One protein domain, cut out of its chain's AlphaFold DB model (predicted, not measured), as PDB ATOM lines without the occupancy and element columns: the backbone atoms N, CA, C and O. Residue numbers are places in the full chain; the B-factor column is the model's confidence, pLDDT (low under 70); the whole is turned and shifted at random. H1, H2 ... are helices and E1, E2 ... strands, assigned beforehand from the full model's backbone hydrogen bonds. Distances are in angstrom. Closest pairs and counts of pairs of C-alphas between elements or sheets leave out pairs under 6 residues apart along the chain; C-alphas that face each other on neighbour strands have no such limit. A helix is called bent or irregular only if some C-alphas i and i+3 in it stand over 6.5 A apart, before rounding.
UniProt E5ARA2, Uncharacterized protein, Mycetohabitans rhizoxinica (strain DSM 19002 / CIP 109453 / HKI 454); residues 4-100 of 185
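AT A GLANCE: This is residues 4 to 100 of the 185 residues of an uncharacterized protein of Mycetohabitans rhizoxinica (strain DSM 19002 / CIP 109453 / HKI 454) (UniProt E5ARA2). A twisted slab of four parallel strands has H1 and H2 over one face, and H4 packs on H2 with its residues 86 to 90. H3, which links the last two strands, only grazes the sheet. The printed part has 97 residues, with four named helices and four named strands along it as H1 E1 H2 E2 E3 H3 E4 H4. The sheet's order is E2 E1 E3 E4, all parallel, and the class is mixed, helices and strands. The whole is compact, with a radius of gyration of the C-alphas of 12.5 A, and rounded, spanning 31 by 30 by 20 A.

IN THESE COORDINATES: H1 is residues 4 to 11, with C-alpha 4 at (18.026, 20.380, 3.432). E1 is residues 17 to 19, H2 is residues 22 to 30, 12.3 A long, and E2 is residues 35 to 37. E3, residues 49 to 54, is 15.8 A long and begins with C-alpha 49 at (10.490, 28.600, -3.811). H3, residues 57 to 69, is 19.4 A long; it is neither bent nor irregular, but only just: C-alphas 65 and 68 are 6.3 A apart. E4, residues 73 to 78, is 16.0 A long. H4, residues 86 to 98, is 18.2 A long and ends with C-alpha 98 at (7.153, 9.991, 3.401).

HOW THE PARTS SIT: From edge to edge of the sheet the strands' lines turn by 83 degrees. E2 and E1 have N 19 and O 36 at 2.9 A, within hydrogen-bond range, E1 and E3 have N 18 and O 51 at 2.8 A, and E3 and E4 have N 52 and O 75 at 2.8 A. E1, H2, E2 and E3, H3, E4 are strand-helix-strand units, two parallel neighbour strands with a helix between, each with a right-handed crossover. H1 and H2 are on the same face, giving two layers, helices on one face of a sheet. H2 runs along the strands over E1 at a height over the sheet of 8.3 A; the closest C-alphas of the two are those of Thr 19 and Glu 25, 5.8 A apart. H1 has a height over the sheet of 10.3 A. H2 and H4 touch, the closest C-alphas being those of Ile 27 and Asp 90, 6.0 A apart, at a tilt of 36 degrees, only just steep, the same way. H4 only grazes the sheet, with residues 89 to 96. H1 and H4 are close but not clearly touching; H3 and H4 are apart. Every O i to N i+4 pair is within hydrogen-bond range in H1, H2 and H4, and 7 of 9 are in H3.

THE WHOLE: The C-alphas of Glu 58 and Arg 100, the two farthest apart, are 32.9 A apart. The printed part has no cut. The link from E2 to E3, 11 residues, is long. Mean pLDDT of the printed part is 92.3; residues 80 to 81 are under 70.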
ATOM      1  N   GLU A   4      18.581  20.705   2.108       89.56
ATOM      2  CA  GLU A   4      18.026  20.380   3.432       89.56
ATOM      3  C   GLU A   4      16.907  21.346   3.837       89.56
ATOM      4  O   GLU A   4      15.835  20.904   4.241       89.56
ATOM      5  N   PHE A   5      17.128  22.654   3.651       91.25
ATOM      6  CA  PHE A   5      16.111  23.674   3.911       91.25
ATOM      7  C   PHE A   5      14.908  23.492   2.991       91.25
ATOM      8  O   PHE A   5      13.783  23.488   3.468       91.25
ATOM      9  N   TYR A   6      15.136  23.251   1.698       93.81
ATOM     10  CA  TYR A   6      14.044  23.027   0.752       93.81
ATOM     11  C   TYR A   6      13.127  21.873   1.189       93.81
ATOM     12  O   TYR A   6      11.908  22.025   1.241       93.81
ATOM     13  N   PHE A   7      13.698  20.712   1.528       92.81
ATOM     14  CA  PHE A   7      12.901  19.554   1.945       92.81
ATOM     15  C   PHE A   7      12.245  19.749   3.312       92.81
ATOM     16  O   PHE A   7      11.138  19.250   3.530       92.81
ATOM     17  N   HIS A   8      12.890  20.481   4.221       92.44
ATOM     18  CA  HIS A   8      12.268  20.883   5.477       92.44
ATOM     19  C   HIS A   8      11.006  21.721   5.227       92.44
ATOM     20  O   HIS A   8       9.924  21.318   5.647       92.44
ATOM     21  N   GLU A   9      11.111  22.799   4.451       95.12
ATOM     22  CA  GLU A   9       9.973  23.668   4.128       95.12
ATOM     23  C   GLU A   9       8.874  22.919   3.349       95.12
ATOM     24  O   GLU A   9       7.686  23.082   3.627       95.12
ATOM     25  N   LEU A  10       9.245  22.020   2.425       95.12
ATOM     26  CA  LEU A  10       8.299  21.149   1.711       95.12
ATOM     27  C   LEU A  10       7.502  20.255   2.665       95.12
ATOM     28  O   LEU A  10       6.274  20.164   2.579       95.12
ATOM     29  N   THR A  11       8.192  19.571   3.577       93.31
ATOM     30  CA  THR A  11       7.528  18.676   4.534       93.31
ATOM     31  C   THR A  11       6.679  19.441   5.545       93.31
ATOM     32  O   THR A  11       5.639  18.917   5.947       93.31
ATOM     33  N   ALA A  12       7.051  20.684   5.859       95.19
ATOM     34  CA  ALA A  12       6.298  21.603   6.704       95.19
ATOM     35  C   ALA A  12       5.138  22.327   5.990       95.19
ATOM     36  O   ALA A  12       4.388  23.034   6.653       95.19
ATOM     37  N   ARG A  13       4.961  22.132   4.670       97.06
ATOM     38  CA  ARG A  13       3.954  22.829   3.834       97.06
ATOM     39  C   ARG A  13       4.162  24.343   3.721       97.06
ATOM     40  O   ARG A  13       3.233  25.066   3.387       97.06
ATOM     41  N   CYS A  14       5.386  24.814   3.935       96.88
ATOM     42  CA  CYS A  14       5.736  26.232   3.856       96.88
ATOM     43  C   CYS A  14       6.087  26.704   2.438       96.88
ATOM     44  O   CYS A  14       6.267  27.899   2.220       96.88
ATOM     45  N   ILE A  15       6.208  25.786   1.474       96.56
ATOM     46  CA  ILE A  15       6.378  26.134   0.059       96.56
ATOM     47  C   ILE A  15       5.114  25.783  -0.727       96.56
ATOM     48  O   ILE A  15       4.564  24.693  -0.530       96.56
ATOM     49  N   PRO A  16       4.664  26.663  -1.635       98.00
ATOM     50  CA  PRO A  16       3.508  26.392  -2.464       98.00
ATOM     51  C   PRO A  16       3.792  25.285  -3.480       98.00
ATOM     52  O   PRO A  16       4.932  25.056  -3.913       98.00
ATOM     53  N   ILE A  17       2.715  24.632  -3.909       98.12
ATOM     54  CA  ILE A  17       2.721  23.785  -5.092       98.12
ATOM     55  C   ILE A  17       2.206  24.587  -6.284       98.12
ATOM     56  O   ILE A  17       1.088  25.094  -6.281       98.12
ATOM     57  N   VAL A  18       3.011  24.663  -7.337       97.94
ATOM     58  CA  VAL A  18       2.616  25.246  -8.615       97.94
ATOM     59  C   VAL A  18       1.963  24.168  -9.473       97.94
ATOM     60  O   VAL A  18       2.578  23.134  -9.735       97.94
ATOM     61  N   THR A  19       0.731  24.405  -9.922       96.81
ATOM     62  CA  THR A  19      -0.069  23.430 -10.685       96.81
ATOM     63  C   THR A  19      -0.607  24.011 -11.984       96.81
ATOM     64  O   THR A  19      -0.936  25.195 -12.047       96.81
ATOM     65  N   ASP A  20      -0.775  23.175 -13.007       95.38
ATOM     66  CA  ASP A  20      -1.322  23.568 -14.313       95.38
ATOM     67  C   ASP A  20      -2.749  23.053 -14.582       95.38
ATOM     68  O   ASP A  20      -3.349  23.382 -15.604       95.38
ATOM     69  N   THR A  21      -3.314  22.246 -13.680       94.94
ATOM     70  CA  THR A  21      -4.638  21.633 -13.851       94.94
ATOM     71  C   THR A  21      -5.450  21.637 -12.563       94.94
ATOM     72  O   THR A  21      -4.922  21.457 -11.470       94.94
ATOM     73  N   ILE A  22      -6.778  21.700 -12.696       96.00
ATOM     74  CA  ILE A  22      -7.715  21.614 -11.560       96.00
ATOM     75  C   ILE A  22      -7.555  20.285 -10.798       96.00
ATOM     76  O   ILE A  22      -7.751  20.221  -9.586       96.00
ATOM     77  N   ALA A  23      -7.218  19.198 -11.501       94.31
ATOM     78  CA  ALA A  23      -7.005  17.895 -10.879       94.31
ATOM     79  C   ALA A  23      -5.785  17.907  -9.944       94.31
ATOM     80  O   ALA A  23      -5.906  17.495  -8.791       94.31
ATOM     81  N   SER A  24      -4.640  18.416 -10.411       94.75
ATOM     82  CA  SER A  24      -3.431  18.531  -9.586       94.75
ATOM     83  C   SER A  24      -3.610  19.527  -8.439       94.75
ATOM     84  O   SER A  24      -3.207  19.217  -7.321       94.75
ATOM     85  N   GLU A  25      -4.312  20.643  -8.661       97.12
ATOM     86  CA  GLU A  25      -4.682  21.600  -7.609       97.12
ATOM     87  C   GLU A  25      -5.484  20.930  -6.485       97.12
ATOM     88  O   GLU A  25      -5.148  21.067  -5.308       97.12
ATOM     89  N   LYS A  26      -6.535  20.173  -6.830       97.88
ATOM     90  CA  LYS A  26      -7.367  19.470  -5.840       97.88
ATOM     91  C   LYS A  26      -6.550  18.493  -5.001       97.88
ATOM     92  O   LYS A  26      -6.761  18.406  -3.793       97.88
ATOM     93  N   ILE A  27      -5.633  17.764  -5.631       97.50
ATOM     94  CA  ILE A  27      -4.768  16.821  -4.924       97.50
ATOM     95  C   ILE A  27      -3.747  17.562  -4.053       97.50
ATOM     96  O   ILE A  27      -3.589  17.203  -2.894       97.50
ATOM     97  N   ALA A  28      -3.109  18.626  -4.538       97.12
ATOM     98  CA  ALA A  28      -2.186  19.424  -3.729       97.12
ATOM     99  C   ALA A  28      -2.876  20.011  -2.481       97.12
ATOM    100  O   ALA A  28      -2.365  19.862  -1.372       97.12
ATOM    101  N   LYS A  29      -4.090  20.561  -2.635       98.06
ATOM    102  CA  LYS A  29      -4.915  21.049  -1.515       98.06
ATOM    103  C   LYS A  29      -5.306  19.943  -0.533       98.06
ATOM    104  O   LYS A  29      -5.329  20.187   0.665       98.06
ATOM    105  N   LYS A  30      -5.576  18.722  -1.014       98.00
ATOM    106  CA  LYS A  30      -5.825  17.545  -0.155       98.00
ATOM    107  C   LYS A  30      -4.624  17.221   0.751       98.00
ATOM    108  O   LYS A  30      -4.819  16.638   1.810       98.00
ATOM    109  N   HIS A  31      -3.407  17.582   0.340       97.31
ATOM    110  CA  HIS A  31      -2.172  17.426   1.120       97.31
ATOM    111  C   HIS A  31      -1.792  18.687   1.914       97.31
ATOM    112  O   HIS A  31      -0.641  18.799   2.334       97.31
ATOM    113  N   ASP A  32      -2.730  19.619   2.116       98.00
ATOM    114  CA  ASP A  32      -2.562  20.856   2.895       98.00
ATOM    115  C   ASP A  32      -1.511  21.831   2.338       98.00
ATOM    116  O   ASP A  32      -0.875  22.574   3.082       98.00
ATOM    117  N   PHE A  33      -1.311  21.836   1.019       98.25
ATOM    118  CA  PHE A  33      -0.458  22.826   0.368       98.25
ATOM    119  C   PHE A  33      -1.235  24.061  -0.079       98.25
ATOM    120  O   PHE A  33      -2.348  23.965  -0.607       98.25
ATOM    121  N   GLU A  34      -0.583  25.218   0.027       98.19
ATOM    122  CA  GLU A  34      -0.919  26.372  -0.800       98.19
ATOM    123  C   GLU A  34      -0.687  26.024  -2.276       98.19
ATOM    124  O   GLU A  34       0.292  25.357  -2.623       98.19
ATOM    125  N   VAL A  35      -1.593  26.468  -3.150       98.06
ATOM    126  CA  VAL A  35      -1.507  26.197  -4.586       98.06
ATOM    127  C   VAL A  35      -1.491  27.491  -5.377       98.06
ATOM    128  O   VAL A  35      -2.348  28.349  -5.176       98.06
ATOM    129  N   VAL A  36      -0.552  27.582  -6.316       98.12
ATOM    130  CA  VAL A  36      -0.417  28.696  -7.261       98.12
ATOM    131  C   VAL A  36      -0.592  28.159  -8.681       98.12
ATOM    132  O   VAL A  36      -0.086  27.085  -9.019       98.12
ATOM    133  N   ASN A  37      -1.324  28.877  -9.534       97.31
ATOM    134  CA  ASN A  37      -1.421  28.501 -10.942       97.31
ATOM    135  C   ASN A  37      -0.056  28.662 -11.622       97.31
ATOM    136  O   ASN A  37       0.660  29.627 -11.367       97.31
ATOM    137  N   PHE A  38       0.286  27.753 -12.533       96.31
ATOM    138  CA  PHE A  38       1.538  27.815 -13.284       96.31
ATOM    139  C   PHE A  38       1.787  29.162 -13.971       96.31
ATOM    140  O   PHE A  38       2.917  29.639 -13.961       96.31
ATOM    141  N   ASN A  39       0.755  29.788 -14.537       94.88
ATOM    142  CA  ASN A  39       0.917  31.064 -15.239       94.88
ATOM    143  C   ASN A  39       1.021  32.270 -14.289       94.88
ATOM    144  O   ASN A  39       1.450  33.334 -14.727       94.88
ATOM    145  N   ASP A  40       0.657  32.102 -13.016       96.62
ATOM    146  CA  ASP A  40       0.636  33.180 -12.020       96.62
ATOM    147  C   ASP A  40       1.896  33.185 -11.139       96.62
ATOM    148  O   ASP A  40       2.143  34.138 -10.400       96.62
ATOM    149  N   PHE A  41       2.704  32.122 -11.191       96.62
ATOM    150  CA  PHE A  41       3.923  32.023 -10.398       96.62
ATOM    151  C   PHE A  41       5.071  32.825 -11.026       96.62
ATOM    152  O   PHE A  41       5.446  32.618 -12.180       96.62
ATOM    153  N   ASP A  42       5.689  33.707 -10.239       95.44
ATOM    154  CA  ASP A  42       6.856  34.474 -10.676       95.44
ATOM    155  C   ASP A  42       8.151  33.654 -10.540       95.44
ATOM    156  O   ASP A  42       8.778  33.594  -9.477       95.44
ATOM    157  N   PHE A  43       8.574  33.038 -11.645       94.38
ATOM    158  CA  PHE A  43       9.822  32.269 -11.740       94.38
ATOM    159  C   PHE A  43      11.095  33.133 -11.779       94.38
ATOM    160  O   PHE A  43      12.203  32.602 -11.646       94.38
ATOM    161  N   SER A  44      10.964  34.448 -11.980       93.62
ATOM    162  CA  SER A  44      12.097  35.375 -12.097       93.62
ATOM    163  C   SER A  44      12.605  35.876 -10.739       93.62
ATOM    164  O   SER A  44      13.740  36.353 -10.624       93.62
ATOM    165  N   ASN A  45      11.802  35.719  -9.686       92.06
ATOM    166  CA  ASN A  45      12.168  36.106  -8.332       92.06
ATOM    167  C   ASN A  45      12.964  34.999  -7.616       92.06
ATOM    168  O   ASN A  45      12.451  33.922  -7.319       92.06
ATOM    169  N   HIS A  46      14.213  35.301  -7.260       90.94
ATOM    170  CA  HIS A  46      15.118  34.392  -6.544       90.94
ATOM    171  C   HIS A  46      14.685  34.025  -5.119       90.94
ATOM    172  O   HIS A  46      15.194  33.056  -4.551       90.94
ATOM    173  N   GLN A  47      13.776  34.798  -4.525       90.75
ATOM    174  CA  GLN A  47      13.225  34.506  -3.202       90.75
ATOM    175  C   GLN A  47      12.103  33.470  -3.270       90.75
ATOM    176  O   GLN A  47      11.823  32.803  -2.274       90.75
ATOM    177  N   ASN A  48      11.492  33.286  -4.444       93.94
ATOM    178  CA  ASN A  48      10.413  32.330  -4.608       93.94
ATOM    179  C   ASN A  48      10.951  30.899  -4.579       93.94
ATOM    180  O   ASN A  48      11.998  30.576  -5.151       93.94
ATOM    181  N   THR A  49      10.205  30.031  -3.903       96.50
ATOM    182  CA  THR A  49      10.490  28.600  -3.811       96.50
ATOM    183  C   THR A  49       9.202  27.823  -4.018       96.50
ATOM    184  O   THR A  49       8.190  28.184  -3.429       96.50
ATOM    185  N   ALA A  50       9.219  26.776  -4.844       97.19
ATOM    186  CA  ALA A  50       8.019  25.981  -5.097       97.19
ATOM    187  C   ALA A  50       8.305  24.544  -5.541       97.19
ATOM    188  O   ALA A  50       9.325  24.246  -6.168       97.19
ATOM    189  N   LEU A  51       7.329  23.670  -5.287       97.00
ATOM    190  CA  LEU A  51       7.215  22.370  -5.943       97.00
ATOM    191  C   LEU A  51       6.285  22.500  -7.152       97.00
ATOM    192  O   LEU A  51       5.140  22.902  -7.016       97.00
ATOM    193  N   ILE A  52       6.748  22.123  -8.334       95.94
ATOM    194  CA  ILE A  52       5.976  22.196  -9.571       95.94
ATOM    195  C   ILE A  52       5.389  20.820  -9.904       95.94
ATOM    196  O   ILE A  52       6.128  19.838 -10.032       95.94
ATOM    197  N   LEU A  53       4.071  20.770 -10.109       94.25
ATOM    198  CA  LEU A  53       3.326  19.633 -10.647       94.25
ATOM    199  C   LEU A  53       2.741  20.013 -12.011       94.25
ATOM    200  O   LEU A  53       1.730  20.707 -12.090       94.25
ATOM    201  N   ILE A  54       3.375  19.540 -13.082       92.06
ATOM    202  CA  ILE A  54       2.884  19.743 -14.447       92.06
ATOM    203  C   ILE A  54       2.234  18.455 -14.937       92.06
ATOM    204  O   ILE A  54       2.884  17.409 -14.953       92.06
ATOM    205  N   ALA A  55       0.972  18.536 -15.352       90.12
ATOM    206  CA  ALA A  55       0.201  17.426 -15.909       90.12
ATOM    207  C   ALA A  55      -0.053  17.561 -17.424       90.12
ATOM    208  O   ALA A  55      -0.471  16.599 -18.065       90.12
ATOM    209  N   THR A  56       0.203  18.730 -18.017       90.38
ATOM    210  CA  THR A  56      -0.050  19.014 -19.438       90.38
ATOM    211  C   THR A  56       1.235  19.195 -20.242       90.38
ATOM    212  O   THR A  56       2.221  19.767 -19.776       90.38
ATOM    213  N   TYR A  57       1.212  18.760 -21.504       89.38
ATOM    214  CA  TYR A  57       2.329  18.977 -22.430       89.38
ATOM    215  C   TYR A  57       2.582  20.461 -22.720       89.38
ATOM    216  O   TYR A  57       3.736  20.864 -22.822       89.38
ATOM    217  N   GLU A  58       1.533  21.285 -22.801       90.81
ATOM    218  CA  GLU A  58       1.677  22.725 -23.047       90.81
ATOM    219  C   GLU A  58       2.511  23.401 -21.950       90.81
ATOM    220  O   GLU A  58       3.495  24.087 -22.231       90.81
ATOM    221  N   SER A  59       2.155  23.164 -20.688       90.94
ATOM    222  CA  SER A  59       2.876  23.737 -19.550       90.94
ATOM    223  C   SER A  59       4.270  23.127 -19.392       90.94
ATOM    224  O   SER A  59       5.186  23.803 -18.932       90.94
ATOM    225  N   TYR A  60       4.480  21.883 -19.840       90.38
ATOM    226  CA  TYR A  60       5.811  21.278 -19.877       90.38
ATOM    227  C   TYR A  60       6.745  21.975 -20.869       90.38
ATOM    228  O   TYR A  60       7.901  22.226 -20.529       90.38
ATOM    229  N   GLU A  61       6.267  22.336 -22.062       90.12
ATOM    230  CA  GLU A  61       7.076  23.108 -23.012       90.12
ATOM    231  C   GLU A  61       7.407  24.505 -22.465       90.12
ATOM    232  O   GLU A  61       8.554  24.945 -22.562       90.12
ATOM    233  N   LYS A  62       6.456  25.165 -21.785       91.00
ATOM    234  CA  LYS A  62       6.725  26.429 -21.074       91.00
ATOM    235  C   LYS A  62       7.776  26.247 -19.974       91.00
ATOM    236  O   LYS A  62       8.694  27.053 -19.863       91.00
ATOM    237  N   LEU A  63       7.689  25.166 -19.195       90.06
ATOM    238  CA  LEU A  63       8.658  24.861 -18.143       90.06
ATOM    239  C   LEU A  63      10.073  24.638 -18.694       90.06
ATOM    240  O   LEU A  63      11.033  25.056 -18.054       90.06
ATOM    241  N   LYS A  64      10.224  24.022 -19.875       89.75
ATOM    242  CA  LYS A  64      11.545  23.878 -20.508       89.75
ATOM    243  C   LYS A  64      12.179  25.225 -20.817       89.75
ATOM    244  O   LYS A  64      13.362  25.395 -20.557       89.75
ATOM    245  N   TYR A  65      11.400  26.169 -21.343       88.69
ATOM    246  CA  TYR A  65      11.891  27.520 -21.602       88.69
ATOM    247  C   TYR A  65      12.360  28.203 -20.310       88.69
ATOM    248  O   TYR A  65      13.380  28.886 -20.294       88.69
ATOM    249  N   LEU A  66      11.661  27.951 -19.199       88.56
ATOM    250  CA  LEU A  66      12.043  28.474 -17.891       88.56
ATOM    251  C   LEU A  66      13.349  27.878 -17.352       88.56
ATOM    252  O   LEU A  66      13.960  28.516 -16.507       88.56
ATOM    253  N   TRP A  67      13.830  26.717 -17.806       86.00
ATOM    254  CA  TRP A  67      15.079  26.143 -17.275       86.00
ATOM    255  C   TRP A  67      16.302  27.040 -17.467       86.00
ATOM    256  O   TRP A  67      17.201  27.003 -16.630       86.00
ATOM    257  N   ASP A  68      16.307  27.868 -18.510       86.00
ATOM    258  CA  ASP A  68      17.428  28.760 -18.811       86.00
ATOM    259  C   ASP A  68      17.308  30.134 -18.130       86.00
ATOM    260  O   ASP A  68      18.307  30.836 -17.979       86.00
ATOM    261  N   ILE A  69      16.098  30.530 -17.720       88.75
ATOM    262  CA  ILE A  69      15.807  31.890 -17.224       88.75
ATOM    263  C   ILE A  69      15.221  31.932 -15.807       88.75
ATOM    264  O   ILE A  69      15.037  33.010 -15.243       88.75
ATOM    265  N   CYS A  70      14.899  30.777 -15.227       90.44
ATOM    266  CA  CYS A  70      14.362  30.671 -13.880       90.44
ATOM    267  C   CYS A  70      15.428  31.077 -12.863       90.44
ATOM    268  O   CYS A  70      16.525  30.520 -12.831       90.44
ATOM    269  N   ASN A  71      15.072  32.023 -12.000       92.00
ATOM    270  CA  ASN A  71      15.920  32.459 -10.895       92.00
ATOM    271  C   ASN A  71      15.400  31.941  -9.541       92.00
ATOM    272  O   ASN A  71      16.110  31.981  -8.541       92.00
ATOM    273  N   SER A  72      14.155  31.455  -9.508       92.06
ATOM    274  CA  SER A  72      13.517  30.859  -8.328       92.06
ATOM    275  C   SER A  72      14.054  29.457  -7.996       92.06
ATOM    276  O   SER A  72      14.585  28.743  -8.849       92.06
ATOM    277  N   THR A  73      13.904  29.023  -6.738       92.81
ATOM    278  CA  THR A  73      14.267  27.656  -6.328       92.81
ATOM    279  C   THR A  73      13.094  26.712  -6.576       92.81
ATOM    280  O   THR A  73      12.126  26.700  -5.819       92.81
ATOM    281  N   VAL A  74      13.179  25.877  -7.610       92.94
ATOM    282  CA  VAL A  74      12.074  24.981  -7.982       92.94
ATOM    283  C   VAL A  74      12.480  23.515  -7.999       92.94
ATOM    284  O   VAL A  74      13.565  23.156  -8.455       92.94
ATOM    285  N   MET A  75      11.572  22.649  -7.551       91.19
ATOM    286  CA  MET A  75      11.639  21.209  -7.807       91.19
ATOM    287  C   MET A  75      10.463  20.820  -8.687       91.19
ATOM    288  O   MET A  75       9.327  21.143  -8.370       91.19
ATOM    289  N   HIS A  76      10.712  20.097  -9.772       90.81
ATOM    290  CA  HIS A  76       9.660  19.637 -10.673       90.81
ATOM    291  C   HIS A  76       9.427  18.136 -10.504       90.81
ATOM    292  O   HIS A  76      10.348  17.335 -10.679       90.81
ATOM    293  N   LEU A  77       8.184  17.751 -10.210       85.69
ATOM    294  CA  LEU A  77       7.753  16.363 -10.300       85.69
ATOM    295  C   LEU A  77       7.333  16.078 -11.746       85.69
ATOM    296  O   LEU A  77       6.284  16.527 -12.199       85.69
ATOM    297  N   SER A  78       8.174  15.347 -12.478       76.38
ATOM    298  CA  SER A  78       7.966  15.058 -13.901       76.38
ATOM    299  C   SER A  78       6.816  14.068 -14.125       76.38
ATOM    300  O   SER A  78       7.061  12.878 -14.316       76.38
ATOM    301  N   MET A  79       5.577  14.562 -14.145       74.50
ATOM    302  CA  MET A  79       4.374  13.736 -14.328       74.50
ATOM    303  C   MET A  79       3.944  13.617 -15.797       74.50
ATOM    304  O   MET A  79       3.486  12.556 -16.196       74.50
ATOM    305  N   VAL A  80       4.156  14.647 -16.627       63.22
ATOM    306  CA  VAL A  80       3.658  14.726 -18.027       63.22
ATOM    307  C   VAL A  80       4.045  13.545 -18.920       63.22
ATOM    308  O   VAL A  80       3.300  13.163 -19.818       63.22
ATOM    309  N   LYS A  81       5.218  12.951 -18.686       68.44
ATOM    310  CA  LYS A  81       5.708  11.786 -19.448       68.44
ATOM    311  C   LYS A  81       5.191  10.452 -18.896       68.44
ATOM    312  O   LYS A  81       5.676   9.392 -19.278       68.44
ATOM    313  N   SER A  82       4.274  10.497 -17.941       74.31
ATOM    314  CA  SER A  82       3.758   9.367 -17.179       74.31
ATOM    315  C   SER A  82       2.253   9.534 -16.965       74.31
ATOM    316  O   SER A  82       1.625  10.445 -17.504       74.31
ATOM    317  N   ASP A  83       1.651   8.627 -16.202       82.56
ATOM    318  CA  ASP A  83       0.248   8.752 -15.826       82.56
ATOM    319  C   ASP A  83       0.026   9.989 -14.932       82.56
ATOM    320  O   ASP A  83       0.586  10.094 -13.841       82.56
ATOM    321  N   CYS A  84      -0.800  10.924 -15.405       87.38
ATOM    322  CA  CYS A  84      -1.198  12.136 -14.685       87.38
ATOM    323  C   CYS A  84      -2.566  11.992 -13.997       87.38
ATOM    324  O   CYS A  84      -3.206  12.995 -13.671       87.38
ATOM    325  N   SER A  85      -3.048  10.762 -13.797       91.56
ATOM    326  CA  SER A  85      -4.276  10.518 -13.048       91.56
ATOM    327  C   SER A  85      -4.191  11.103 -11.627       91.56
ATOM    328  O   SER A  85      -3.110  11.135 -11.022       91.56
ATOM    329  N   PRO A  86      -5.320  11.549 -11.043       93.12
ATOM    330  CA  PRO A  86      -5.349  12.049  -9.669       93.12
ATOM    331  C   PRO A  86      -4.741  11.071  -8.655       93.12
ATOM    332  O   PRO A  86      -4.081  11.496  -7.712       93.12
ATOM    333  N   GLN A  87      -4.924   9.765  -8.867       94.19
ATOM    334  CA  GLN A  87      -4.380   8.698  -8.030       94.19
ATOM    335  C   GLN A  87      -2.853   8.656  -8.088       94.19
ATOM    336  O   GLN A  87      -2.205   8.529  -7.052       94.19
ATOM    337  N   THR A  88      -2.273   8.794  -9.281       92.69
ATOM    338  CA  THR A  88      -0.818   8.784  -9.455       92.69
ATOM    339  C   THR A  88      -0.179  10.043  -8.870       92.69
ATOM    340  O   THR A  88       0.850   9.942  -8.200       92.69
ATOM    341  N   ILE A  89      -0.814  11.214  -9.016       93.31
ATOM    342  CA  ILE A  89      -0.367  12.458  -8.359       93.31
ATOM    343  C   ILE A  89      -0.412  12.304  -6.829       93.31
ATOM    344  O   ILE A  89       0.570  12.599  -6.147       93.31
ATOM    345  N   ASP A  90      -1.527  11.805  -6.290       95.38
ATOM    346  CA  ASP A  90      -1.732  11.605  -4.850       95.38
ATOM    347  C   ASP A  90      -0.701  10.636  -4.264       95.38
ATOM    348  O   ASP A  90      -0.079  10.911  -3.235       95.38
ATOM    349  N   TYR A  91      -0.466   9.525  -4.961       94.00
ATOM    350  CA  TYR A  91       0.555   8.553  -4.602       94.00
ATOM    351  C   TYR A  91       1.955   9.170  -4.615       94.00
ATOM    352  O   TYR A  91       2.711   8.996  -3.656       94.00
ATOM    353  N   ALA A  92       2.311   9.905  -5.671       92.56
ATOM    354  CA  ALA A  92       3.639  10.486  -5.814       92.56
ATOM    355  C   ALA A  92       3.926  11.534  -4.729       92.56
ATOM    356  O   ALA A  92       4.997  11.487  -4.121       92.56
ATOM    357  N   LEU A  93       2.961  12.407  -4.415       94.19
ATOM    358  CA  LEU A  93       3.072  13.343  -3.292       94.19
ATOM    359  C   LEU A  93       3.192  12.610  -1.955       94.19
ATOM    360  O   LEU A  93       4.112  12.887  -1.189       94.19
ATOM    361  N   THR A  94       2.335  11.618  -1.701       94.62
ATOM    362  CA  THR A  94       2.394  10.810  -0.471       94.62
ATOM    363  C   THR A  94       3.774  10.179  -0.294       94.62
ATOM    364  O   THR A  94       4.362  10.224   0.788       94.62
ATOM    365  N   LYS A  95       4.326   9.603  -1.368       93.12
ATOM    366  CA  LYS A  95       5.653   8.992  -1.335       93.12
ATOM    367  C   LYS A  95       6.739  10.020  -1.112       93.12
ATOM    368  O   LYS A  95       7.525   9.815  -0.193       93.12
ATOM    369  N   LEU A  96       6.749  11.108  -1.879       91.81
ATOM    370  CA  LEU A  96       7.699  12.205  -1.721       91.81
ATOM    371  C   LEU A  96       7.753  12.668  -0.260       91.81
ATOM    372  O   LEU A  96       8.825  12.718   0.325       91.81
ATOM    373  N   LEU A  97       6.597  12.897   0.355       92.38
ATOM    374  CA  LEU A  97       6.480  13.387   1.727       92.38
ATOM    375  C   LEU A  97       6.850  12.361   2.801       92.38
ATOM    376  O   LEU A  97       7.232  12.737   3.905       92.38
ATOM    377  N   SER A  98       6.761  11.070   2.487       91.50
ATOM    378  CA  SER A  98       7.153   9.991   3.401       91.50
ATOM    379  C   SER A  98       8.666   9.734   3.449       91.50
ATOM    380  O   SER A  98       9.141   8.988   4.310       91.50
ATOM    381  N   VAL A  99       9.441  10.309   2.521       88.44
ATOM    382  CA  VAL A  99      10.887  10.077   2.442       88.44
ATOM    383  C   VAL A  99      11.612  10.815   3.567       88.44
ATOM    384  O   VAL A  99      11.468  12.021   3.757       88.44
ATOM    385  N   ARG A 100      12.496  10.102   4.273       88.94
ATOM    386  CA  ARG A 100      13.454  10.704   5.212       88.94
ATOM    387  C   ARG A 100      14.602  11.363   4.443       88.94
ATOM    388  O   ARG A 100      15.675  10.777   4.289       88.94
TER     389      ARG A 100